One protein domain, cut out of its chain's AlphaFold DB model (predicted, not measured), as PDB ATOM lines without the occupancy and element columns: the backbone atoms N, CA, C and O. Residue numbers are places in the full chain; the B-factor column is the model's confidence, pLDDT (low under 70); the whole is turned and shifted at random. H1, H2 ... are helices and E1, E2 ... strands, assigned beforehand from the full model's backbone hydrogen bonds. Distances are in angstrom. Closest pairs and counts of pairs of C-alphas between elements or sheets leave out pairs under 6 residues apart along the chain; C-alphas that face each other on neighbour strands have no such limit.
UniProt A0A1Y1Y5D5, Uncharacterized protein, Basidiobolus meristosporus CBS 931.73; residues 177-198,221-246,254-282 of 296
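What this domain is: This is residues 177 to 198, 221 to 246 and 254 to 282 of the 296 residues of an uncharacterized protein of Basidiobolus meristosporus CBS 931.73 (UniProt A0A1Y1Y5D5). Two helices, H1 and H2, lie side by side and run opposite ways, and from the end of H2 a narrow two-stranded antiparallel ribbon, E1 and E2, reaches away from the pair and makes one end of a long, thin shape. E2 leads back toward the helices to the short helix H3, near the end of H2, and from there residues 267 to 274 run on to the other end of the shape, where the small helix H4 lies off by itself. The 77 printed residues hold four named helices and two named strands, in the order H1 H2 E1 E2 H3 H4, and the class is mixed, helices and strands. The whole is loose, with a radius of gyration of the C-alphas of 16.0 A, and elongated, with spans of 52 by 27 by 21 A.

How they stand to each other: H1, residues 179 to 198, touches H2, residues 222 to 233, with the C-alphas of Ala 189 and Arg 226 closest at 4.8 A. They stand at a shallow tilt of 20 degrees and run opposite ways. A tight link leads from H2 to E1, residues 237 to 242, the antiparallel neighbour of E2, residues 256 to 261, at 155 degrees between their directions. N 240 and O 258 are within hydrogen-bond range at 3.0 A, as are N 258 and O 240 at 3.0 A. H1 is apart from both strands. Another tight link joins E2 to H3, residues 263 to 266, which only just touches H2, with 3 pairs of C-alphas within 8 A. H2 touches H3 with residues 230 to 233 alone, and the closest C-alphas of the two are those of Leu 233 and His 264, 6.5 A apart. H4, residues 275 to 279, touches no helix and is apart from both strands. Every O i to N i+4 pair is within hydrogen-bond range in H2 and H4, and 12 of 16 are in H1; H3 is too short for such a pair.

Where its parts are: H1 begins at C-alpha 179 (130.088, 206.446, 106.669) and is 29.5 A long from first to last C-alpha. H2 measures 16.7 A, E1 16.0 A and E2 16.6 A. E1 ends at C-alpha 242 (138.753, 220.798, 105.950). H3 has four residues and H4 five, and H4 ends at C-alpha 279 (135.646, 184.372, 87.541).

The domain as a whole: The two C-alphas farthest apart are those of Leu 198 and Gln 246, 53.5 A. Residues 199 to 220 are not printed, with 13.3 A between C-alphas 198 and 221, and residues 247 to 253 are not printed, with 9.2 A between C-alphas 246 and 254. Of the links that are printed whole, none is long. The mean pLDDT of the printed part is 82.1, and residues 192 to 198 and 271 to 282 are under 70.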
ATOM      1  N   LEU A 177     124.799 211.175 106.598       95.31
ATOM      2  CA  LEU A 177     124.774 209.820 107.152       95.31
ATOM      3  C   LEU A 177     126.167 209.429 107.664       95.31
ATOM      4  O   LEU A 177     127.160 209.828 107.055       95.31
ATOM      5  N   PRO A 178     126.256 208.601 108.723       95.06
ATOM      6  CA  PRO A 178     127.510 207.953 109.092       95.06
ATOM      7  C   PRO A 178     128.063 207.124 107.929       95.06
ATOM      8  O   PRO A 178     127.294 206.501 107.189       95.06
ATOM      9  N   LYS A 179     129.393 207.102 107.788       93.44
ATOM     10  CA  LYS A 179     130.088 206.446 106.669       93.44
ATOM     11  C   LYS A 179     129.723 204.962 106.552       93.44
ATOM     12  O   LYS A 179     129.447 204.502 105.450       93.44
ATOM     13  N   ASP A 180     129.572 204.266 107.675       94.25
ATOM     14  CA  ASP A 180     129.212 202.840 107.720       94.25
ATOM     15  C   ASP A 180     127.853 202.557 107.063       94.25
ATOM     16  O   ASP A 180     127.685 201.590 106.315       94.25
ATOM     17  N   PHE A 181     126.869 203.438 107.288       94.56
ATOM     18  CA  PHE A 181     125.563 203.324 106.640       94.56
ATOM     19  C   PHE A 181     125.654 203.609 105.147       94.56
ATOM     20  O   PHE A 181     124.972 202.944 104.369       94.56
ATOM     21  N   VAL A 182     126.467 204.590 104.743       95.06
ATOM     22  CA  VAL A 182     126.688 204.890 103.323       95.06
ATOM     23  C   VAL A 182     127.294 203.670 102.637       95.06
ATOM     24  O   VAL A 182     126.721 203.211 101.651       95.06
ATOM     25  N   GLN A 183     128.351 203.088 103.208       94.44
ATOM     26  CA  GLN A 183     129.000 201.893 102.673       94.44
ATOM     27  C   GLN A 183     128.019 200.722 102.573       94.44
ATOM     28  O   GLN A 183     127.845 200.155 101.502       94.44
ATOM     29  N   THR A 184     127.244 200.460 103.630       94.50
ATOM     30  CA  THR A 184     126.210 199.411 103.621       94.50
ATOM     31  C   THR A 184     125.196 199.592 102.481       94.50
ATOM     32  O   THR A 184     124.710 198.616 101.907       94.50
ATOM     33  N   ILE A 185     124.814 200.834 102.159       95.69
ATOM     34  CA  ILE A 185     123.886 201.118 101.055       95.69
ATOM     35  C   ILE A 185     124.583 200.923  99.700       95.69
ATOM     36  O   ILE A 185     123.952 200.394  98.781       95.69
ATOM     37  N   VAL A 186     125.852 201.327  99.574       93.88
ATOM     38  CA  VAL A 186     126.679 201.104  98.376       93.88
ATOM     39  C   VAL A 186     126.811 199.608  98.097       93.88
ATOM     40  O   VAL A 186     126.441 199.168  97.008       93.88
ATOM     41  N   ASP A 187     127.191 198.816  99.098       91.88
ATOM     42  CA  ASP A 187     127.339 197.364  98.982       91.88
ATOM     43  C   ASP A 187     126.017 196.718  98.547       91.88
ATOM     44  O   ASP A 187     125.968 195.905  97.626       91.88
ATOM     45  N   LYS A 188     124.888 197.135  99.137       92.06
ATOM     46  CA  LYS A 188     123.555 196.639  98.746       92.06
ATOM     47  C   LYS A 188     123.152 197.039  97.329       92.06
ATOM     48  O   LYS A 188     122.421 196.287  96.681       92.06
ATOM     49  N   ALA A 189     123.587 198.203  96.848       91.12
ATOM     50  CA  ALA A 189     123.362 198.628  95.471       91.12
ATOM     51  C   ALA A 189     124.217 197.823  94.474       91.12
ATOM     52  O   ALA A 189     123.756 197.573  93.360       91.12
ATOM     53  N   GLN A 190     125.415 197.387  94.878       87.69
ATOM     54  CA  GLN A 190     126.329 196.581  94.064       87.69
ATOM     55  C   GLN A 190     125.968 195.085  94.064       87.69
ATOM     56  O   GLN A 190     125.860 194.483  93.000       87.69
ATOM     57  N   LEU A 191     125.674 194.479  95.221       79.62
ATOM     58  CA  LEU A 191     125.345 193.046  95.349       79.62
ATOM     59  C   LEU A 191     124.132 192.621  94.510       79.62
ATOM     60  O   LEU A 191     124.023 191.472  94.077       79.62
ATOM     61  N   THR A 192     123.204 193.544  94.252       65.94
ATOM     62  CA  THR A 192     122.067 193.272  93.368       65.94
ATOM     63  C   THR A 192     122.460 193.026  91.915       65.94
ATOM     64  O   THR A 192     121.648 192.447  91.194       65.94
ATOM     65  N   ASP A 193     123.651 193.437  91.475       60.53
ATOM     66  CA  ASP A 193     124.144 193.156  90.124       60.53
ATOM     67  C   ASP A 193     124.634 191.713  90.002       60.53
ATOM     68  O   ASP A 193     124.237 191.014  89.071       60.53
ATOM     69  N   ILE A 194     125.365 191.230  91.008       62.50
ATOM     70  CA  ILE A 194     125.910 189.864  91.045       62.50
ATOM     71  C   ILE A 194     124.779 188.828  91.006       62.50
ATOM     72  O   ILE A 194     124.778 187.907  90.193       62.50
ATOM     73  N   ALA A 195     123.746 189.014  91.834       61.28
ATOM     74  CA  ALA A 195     122.612 188.093  91.866       61.28
ATOM     75  C   ALA A 195     121.811 188.068  90.549       61.28
ATOM     76  O   ALA A 195     121.224 187.040  90.233       61.28
ATOM     77  N   GLN A 196     121.773 189.167  89.778       59.78
ATOM     78  CA  GLN A 196     121.086 189.195  88.475       59.78
ATOM     79  C   GLN A 196     121.816 188.382  87.421       59.78
ATOM     80  O   GLN A 196     121.160 187.711  86.630       59.78
ATOM     81  N   GLN A 197     123.145 188.454  87.412       59.22
ATOM     82  CA  GLN A 197     123.966 187.727  86.449       59.22
ATOM     83  C   GLN A 197     123.855 186.212  86.654       59.22
ATOM     84  O   GLN A 197     123.779 185.467  85.685       59.22
ATOM     85  N   LEU A 198     123.756 185.760  87.908       58.62
ATOM     86  CA  LEU A 198     123.666 184.334  88.234       58.62
ATOM     87  C   LEU A 198     122.248 183.750  88.096       58.62
ATOM     88  O   LEU A 198     122.093 182.535  88.001       58.62
ATOM     89  N   PRO A 221     112.233 192.311  92.202       90.12
ATOM     90  CA  PRO A 221     113.256 191.974  91.227       90.12
ATOM     91  C   PRO A 221     114.556 192.701  91.596       90.12
ATOM     92  O   PRO A 221     114.504 193.882  91.964       90.12
ATOM     93  N   PRO A 222     115.726 192.050  91.501       88.25
ATOM     94  CA  PRO A 222     116.986 192.651  91.938       88.25
ATOM     95  C   PRO A 222     117.268 194.028  91.308       88.25
ATOM     96  O   PRO A 222     117.706 194.941  92.004       88.25
ATOM     97  N   ARG A 223     116.883 194.237  90.038       88.31
ATOM     98  CA  ARG A 223     117.005 195.532  89.344       88.31
ATOM     99  C   ARG A 223     116.235 196.656  90.039       88.31
ATOM    100  O   ARG A 223     116.708 197.789  90.097       88.31
ATOM    101  N   ALA A 224     115.045 196.369  90.568       91.31
ATOM    102  CA  ALA A 224     114.278 197.354  91.328       91.31
ATOM    103  C   ALA A 224     114.946 197.651  92.676       91.31
ATOM    104  O   ALA A 224     115.047 198.819  93.044       91.31
ATOM    105  N   ARG A 225     115.469 196.624  93.367       92.62
ATOM    106  CA  ARG A 225     116.226 196.800  94.622       92.62
ATOM    107  C   ARG A 225     117.411 197.740  94.422       92.62
ATOM    108  O   ARG A 225     117.528 198.711  95.164       92.62
ATOM    109  N   ARG A 226     118.206 197.508  93.370       91.38
ATOM    110  CA  ARG A 226     119.315 198.382  92.972       91.38
ATOM    111  C   ARG A 226     118.864 199.830  92.846       91.38
ATOM    112  O   ARG A 226     119.403 200.707  93.510       91.38
ATOM    113  N   ARG A 227     117.819 200.074  92.048       93.69
ATOM    114  CA  ARG A 227     117.269 201.420  91.828       93.69
ATOM    115  C   ARG A 227     116.821 202.091  93.126       93.69
ATOM    116  O   ARG A 227     116.992 203.298  93.261       93.69
ATOM    117  N   TYR A 228     116.269 201.339  94.080       96.19
ATOM    118  CA  TYR A 228     115.893 201.893  95.381       96.19
ATOM    119  C   TYR A 228     117.112 202.344  96.193       96.19
ATOM    120  O   TYR A 228     117.109 203.462  96.705       96.19
ATOM    121  N   PHE A 229     118.167 201.528  96.274       96.00
ATOM    122  CA  PHE A 229     119.393 201.899  96.992       96.00
ATOM    123  C   PHE A 229     120.158 203.026  96.294       96.00
ATOM    124  O   PHE A 229     120.584 203.971  96.951       96.00
ATOM    125  N   GLN A 230     120.229 203.015  94.964       94.00
ATOM    126  CA  GLN A 230     120.778 204.129  94.187       94.00
ATOM    127  C   GLN A 230     120.031 205.429  94.475       94.00
ATOM    128  O   GLN A 230     120.643 206.449  94.771       94.00
ATOM    129  N   LYS A 231     118.696 205.383  94.468       95.62
ATOM    130  CA  LYS A 231     117.865 206.544  94.792       95.62
ATOM    131  C   LYS A 231     118.054 207.031  96.231       95.62
ATOM    132  O   LYS A 231     117.885 208.219  96.480       95.62
ATOM    133  N   LEU A 232     118.377 206.150  97.179       95.81
ATOM    134  CA  LEU A 232     118.771 206.584  98.521       95.81
ATOM    135  C   LEU A 232     120.104 207.332  98.481       95.81
ATOM    136  O   LEU A 232     120.178 208.429  99.026       95.81
ATOM    137  N   LEU A 233     121.119 206.771  97.814       95.00
ATOM    138  CA  LEU A 233     122.458 207.361  97.714       95.00
ATOM    139  C   LEU A 233     122.425 208.749  97.077       95.00
ATOM    140  O   LEU A 233     123.103 209.649  97.568       95.00
ATOM    141  N   THR A 234     121.595 208.964  96.052       94.38
ATOM    142  CA  THR A 234     121.505 210.278  95.393       94.38
ATOM    143  C   THR A 234     120.971 211.387  96.296       94.38
ATOM    144  O   THR A 234     121.184 212.565  96.024       94.38
ATOM    145  N   GLN A 235     120.277 211.039  97.381       93.81
ATOM    146  CA  GLN A 235     119.759 212.020  98.328       93.81
ATOM    147  C   GLN A 235     120.769 212.370  99.427       93.81
ATOM    148  O   GLN A 235     120.548 213.351 100.137       93.81
ATOM    149  N   ILE A 236     121.827 211.577  99.636       94.88
ATOM    150  CA  ILE A 236     122.734 211.731 100.783       94.88
ATOM    151  C   ILE A 236     123.642 212.952 100.572       94.88
ATOM    152  O   ILE A 236     124.440 212.951  99.633       94.88
ATOM    153  N   PRO A 237     123.552 213.979 101.438       96.19
ATOM    154  CA  PRO A 237     124.538 215.046 101.459       96.19
ATOM    155  C   PRO A 237     125.805 214.539 102.151       96.19
ATOM    156  O   PRO A 237     125.730 213.909 103.210       96.19
ATOM    157  N   MET A 238     126.960 214.830 101.566       94.62
ATOM    158  CA  MET A 238     128.257 214.559 102.172       94.62
ATOM    159  C   MET A 238     128.846 215.874 102.669       94.62
ATOM    160  O   MET A 238     128.843 216.877 101.956       94.62
ATOM    161  N   VAL A 239     129.273 215.876 103.930       95.19
ATOM    162  CA  VAL A 239     129.869 217.037 104.593       95.19
ATOM    163  C   VAL A 239     131.340 216.727 104.796       95.19
ATOM    164  O   VAL A 239     131.671 215.720 105.421       95.19
ATOM    165  N   GLU A 240     132.201 217.602 104.299       94.69
ATOM    166  CA  GLU A 240     133.637 217.545 104.529       94.69
ATOM    167  C   GLU A 240     134.059 218.802 105.289       94.69
ATOM    168  O   GLU A 240     133.681 219.926 104.945       94.69
ATOM    169  N   VAL A 241     134.796 218.591 106.375       93.50
ATOM    170  CA  VAL A 241     135.343 219.662 107.204       93.50
ATOM    171  C   VAL A 241     136.843 219.660 106.967       93.50
ATOM    172  O   VAL A 241     137.538 218.762 107.436       93.50
ATOM    173  N   GLN A 242     137.326 220.637 106.206       90.62
ATOM    174  CA  GLN A 242     138.753 220.798 105.950       90.62
ATOM    175  C   GLN A 242     139.340 221.757 106.997       90.62
ATOM    176  O   GLN A 242     138.845 222.888 107.120       90.62
ATOM    177  N   PRO A 243     140.371 221.344 107.761       85.94
ATOM    178  CA  PRO A 243     141.101 222.269 108.619       85.94
ATOM    179  C   PRO A 243     141.801 223.305 107.729       85.94
ATOM    180  O   PRO A 243     142.440 222.940 106.740       85.94
ATOM    181  N   SER A 244     141.666 224.604 108.018       82.38
ATOM    182  CA  SER A 244     142.412 225.618 107.265       82.38
ATOM    183  C   SER A 244     143.905 225.419 107.509       82.38
ATOM    184  O   SER A 244     144.370 225.599 108.630       82.38
ATOM    185  N   ALA A 245     144.660 225.086 106.465       76.38
ATOM    186  CA  ALA A 245     146.094 224.808 106.553       76.38
ATOM    187  C   ALA A 245     146.971 226.043 106.851       76.38
ATOM    188  O   ALA A 245     148.190 225.923 106.892       76.38
ATOM    189  N   GLN A 246     146.385 227.231 107.031       74.69
ATOM    190  CA  GLN A 246     147.150 228.434 107.335       74.69
ATOM    191  C   GLN A 246     147.179 228.674 108.846       74.69
ATOM    192  O   GLN A 246     146.122 228.938 109.426       74.69
ATOM    193  N   LYS A 254     139.630 228.791 111.485       75.19
ATOM    194  CA  LYS A 254     138.556 228.845 110.483       75.19
ATOM    195  C   LYS A 254     138.449 227.513 109.736       75.19
ATOM    196  O   LYS A 254     139.130 227.289 108.746       75.19
ATOM    197  N   CYS A 255     137.547 226.629 110.148       82.44
ATOM    198  CA  CYS A 255     137.257 225.417 109.376       82.44
ATOM    199  C   CYS A 255     136.464 225.743 108.099       82.44
ATOM    200  O   CYS A 255     135.397 226.360 108.154       82.44
ATOM    201  N   LYS A 256     136.943 225.279 106.939       89.94
ATOM    202  CA  LYS A 256     136.194 225.366 105.679       89.94
ATOM    203  C   LYS A 256     135.253 224.167 105.591       89.94
ATOM    204  O   LYS A 256     135.700 223.028 105.489       89.94
ATOM    205  N   ILE A 257     133.947 224.424 105.638       93.56
ATOM    206  CA  ILE A 257     132.919 223.381 105.535       93.56
ATOM    207  C   ILE A 257     132.380 223.360 104.108       93.56
ATOM    208  O   ILE A 257     131.777 224.332 103.645       93.56
ATOM    209  N   THR A 258     132.561 222.241 103.415       94.69
ATOM    210  CA  THR A 258     132.000 222.009 102.082       94.69
ATOM    211  C   THR A 258     130.925 220.930 102.158       94.69
ATOM    212  O   THR A 258     131.028 219.952 102.898       94.69
ATOM    213  N   VAL A 259     129.836 221.136 101.414       95.12
ATOM    214  CA  VAL A 259     128.762 220.151 101.272       95.12
ATOM    215  C   VAL A 259     128.676 219.794  99.804       95.12
ATOM    216  O   VAL A 259     128.396 220.659  98.975       95.12
ATOM    217  N   HIS A 260     128.917 218.529  99.493       94.31
ATOM    218  CA  HIS A 260     128.829 217.999  98.143       94.31
ATOM    219  C   HIS A 260     127.737 216.929  98.054       94.31
ATOM    220  O   HIS A 260     127.281 216.355  99.051       94.31
ATOM    221  N   LYS A 261     127.261 216.700  96.830       92.69
ATOM    222  CA  LYS A 261     126.384 215.567  96.531       92.69
ATOM    223  C   LYS A 261     127.213 214.288  96.584       92.69
ATOM    224  O   LYS A 261     128.411 214.330  96.318       92.69
ATOM    225  N   SER A 262     126.577 213.161  96.894       90.06
ATOM    226  CA  SER A 262     127.255 211.871  96.778       90.06
ATOM    227  C   SER A 262     127.777 211.662  95.346       90.06
ATOM    228  O   SER A 262     127.134 212.129  94.397       90.06
ATOM    229  N   PRO A 263     128.886 210.928  95.154       89.50
ATOM    230  CA  PRO A 263     129.429 210.684  93.816       89.50
ATOM    231  C   PRO A 263     128.390 210.040  92.874       89.50
ATOM    232  O   PRO A 263     128.233 210.410  91.709       89.50
ATOM    233  N   HIS A 264     127.522 209.191  93.429       87.19
ATOM    234  CA  HIS A 264     126.401 208.576  92.715       87.19
ATOM    235  C   HIS A 264     125.303 209.554  92.268       87.19
ATOM    236  O   HIS A 264     124.602 209.279  91.297       87.19
ATOM    237  N   ALA A 265     125.119 210.689  92.951       85.88
ATOM    238  CA  ALA A 265     124.217 211.746  92.489       85.88
ATOM    239  C   ALA A 265     124.781 212.529  91.297       85.88
ATOM    240  O   ALA A 265     124.000 213.126  90.557       85.88
ATOM    241  N   ILE A 266     126.103 212.531  91.117       86.56
ATOM    242  CA  ILE A 266     126.796 213.190  89.998       86.56
ATOM    243  C   ILE A 266     126.810 212.279  88.756       86.56
ATOM    244  O   ILE A 266     127.103 212.722  87.652       86.56
ATOM    245  N   GLY A 267     126.385 211.021  88.907       83.50
ATOM    246  CA  GLY A 267     126.324 210.052  87.818       83.50
ATOM    247  C   GLY A 267     127.559 209.167  87.727       83.50
ATOM    248  O   GLY A 267     127.687 208.437  86.743       83.50
ATOM    249  N   GLU A 268     128.430 209.171  88.745       85.12
ATOM    250  CA  GLU A 268     129.467 208.151  88.843       85.12
ATOM    251  C   GLU A 268     128.810 206.773  88.835       85.12
ATOM    252  O   GLU A 268     127.988 206.416  89.696       85.12
ATOM    253  N   ARG A 269     129.143 206.011  87.792       79.25
ATOM    254  CA  ARG A 269     128.701 204.632  87.666       79.25
ATOM    255  C   ARG A 269     129.316 203.871  88.831       79.25
ATOM    256  O   ARG A 269     130.486 204.053  89.145       79.25
ATOM    257  N   PHE A 270     128.524 203.003  89.459       72.12
ATOM    258  CA  PHE A 270     129.102 201.976  90.324       72.12
ATOM    259  C   PHE A 270     130.182 201.287  89.511       72.12
ATOM    260  O   PHE A 270     129.900 200.963  88.352       72.12
ATOM    261  N   SER A 271     131.368 201.109  90.100       68.56
ATOM    262  CA  SER A 271     132.386 200.222  89.551       68.56
ATOM    263  C   SER A 271     131.645 198.971  89.116       68.56
ATOM    264  O   SER A 271     131.071 198.264  89.950       68.56
ATOM    265  N   SER A 272     131.506 198.785  87.803       61.38
ATOM    266  CA  SER A 272     131.019 197.525  87.285       61.38
ATOM    267  C   SER A 272     132.045 196.552  87.804       61.38
ATOM    268  O   SER A 272     133.190 196.620  87.369       61.38
ATOM    269  N   ILE A 273     131.678 195.755  88.809       57.09
ATOM    270  CA  ILE A 273     132.482 194.601  89.184       57.09
ATOM    271  C   ILE A 273     132.649 193.879  87.856       57.09
ATOM    272  O   ILE A 273     131.650 193.479  87.242       57.09
ATOM    273  N   ASN A 274     133.869 193.911  87.323       49.94
ATOM    274  CA  ASN A 274     134.117 193.348  86.018       49.94
ATOM    275  C   ASN A 274     133.755 191.876  86.156       49.94
ATOM    276  O   ASN A 274     134.081 191.245  87.160       49.94
ATOM    277  N   HIS A 275     133.050 191.326  85.171       50.00
ATOM    278  CA  HIS A 275     132.671 189.911  85.182       50.00
ATOM    279  C   HIS A 275     133.891 189.004  85.467       50.00
ATOM    280  O   HIS A 275     133.752 187.931  86.047       50.00
ATOM    281  N   TYR A 276     135.092 189.472  85.118       50.38
ATOM    282  CA  TYR A 276     136.370 188.813  85.358       50.38
ATOM    283  C   TYR A 276     136.797 188.732  86.835       50.38
ATOM    284  O   TYR A 276     137.415 187.739  87.203       50.38
ATOM    285  N   ASP A 277     136.404 189.673  87.702       53.12
ATOM    286  CA  ASP A 277     136.762 189.634  89.133       53.12
ATOM    287  C   ASP A 277     135.984 188.544  89.896       53.12
ATOM    288  O   ASP A 277     136.420 188.063  90.938       53.12
ATOM    289  N   LEU A 278     134.837 188.108  89.358       50.59
ATOM    290  CA  LEU A 278     134.052 186.987  89.891       50.59
ATOM    291  C   LEU A 278     134.478 185.629  89.316       50.59
ATOM    292  O   LEU A 278     134.210 184.604  89.936       50.59
ATOM    293  N   CYS A 279     135.145 185.604  88.158       49.78
ATOM    294  CA  CYS A 279     135.646 184.372  87.541       49.78
ATOM    295  C   CYS A 279     136.936 183.841  88.193       49.78
ATOM    296  O   CYS A 279     137.325 182.715  87.900       49.78
ATOM    297  N   GLY A 280     137.586 184.621  89.066       50.66
ATOM    298  CA  GLY A 280     138.782 184.198  89.803       50.66
ATOM    299  C   GLY A 280     138.511 183.430  91.103       50.66
ATOM    300  O   GLY A 280     139.423 182.798  91.623       50.66
ATOM    301  N   LEU A 281     137.279 183.454  91.625       49.84
ATOM    302  CA  LEU A 281     136.905 182.664  92.801       49.84
ATOM    303  C   LEU A 281     136.492 181.267  92.339       49.84
ATOM    304  O   LEU A 281     135.437 181.093  91.722       49.84
ATOM    305  N   SER A 282     137.324 180.265  92.620       57.47
ATOM    306  CA  SER A 282     136.976 178.873  92.321       57.47
ATOM    307  C   SER A 282     135.688 178.484  93.063       57.47
ATOM    308  O   SER A 282     135.423 178.954  94.175       57.47
TER     309      SER A 282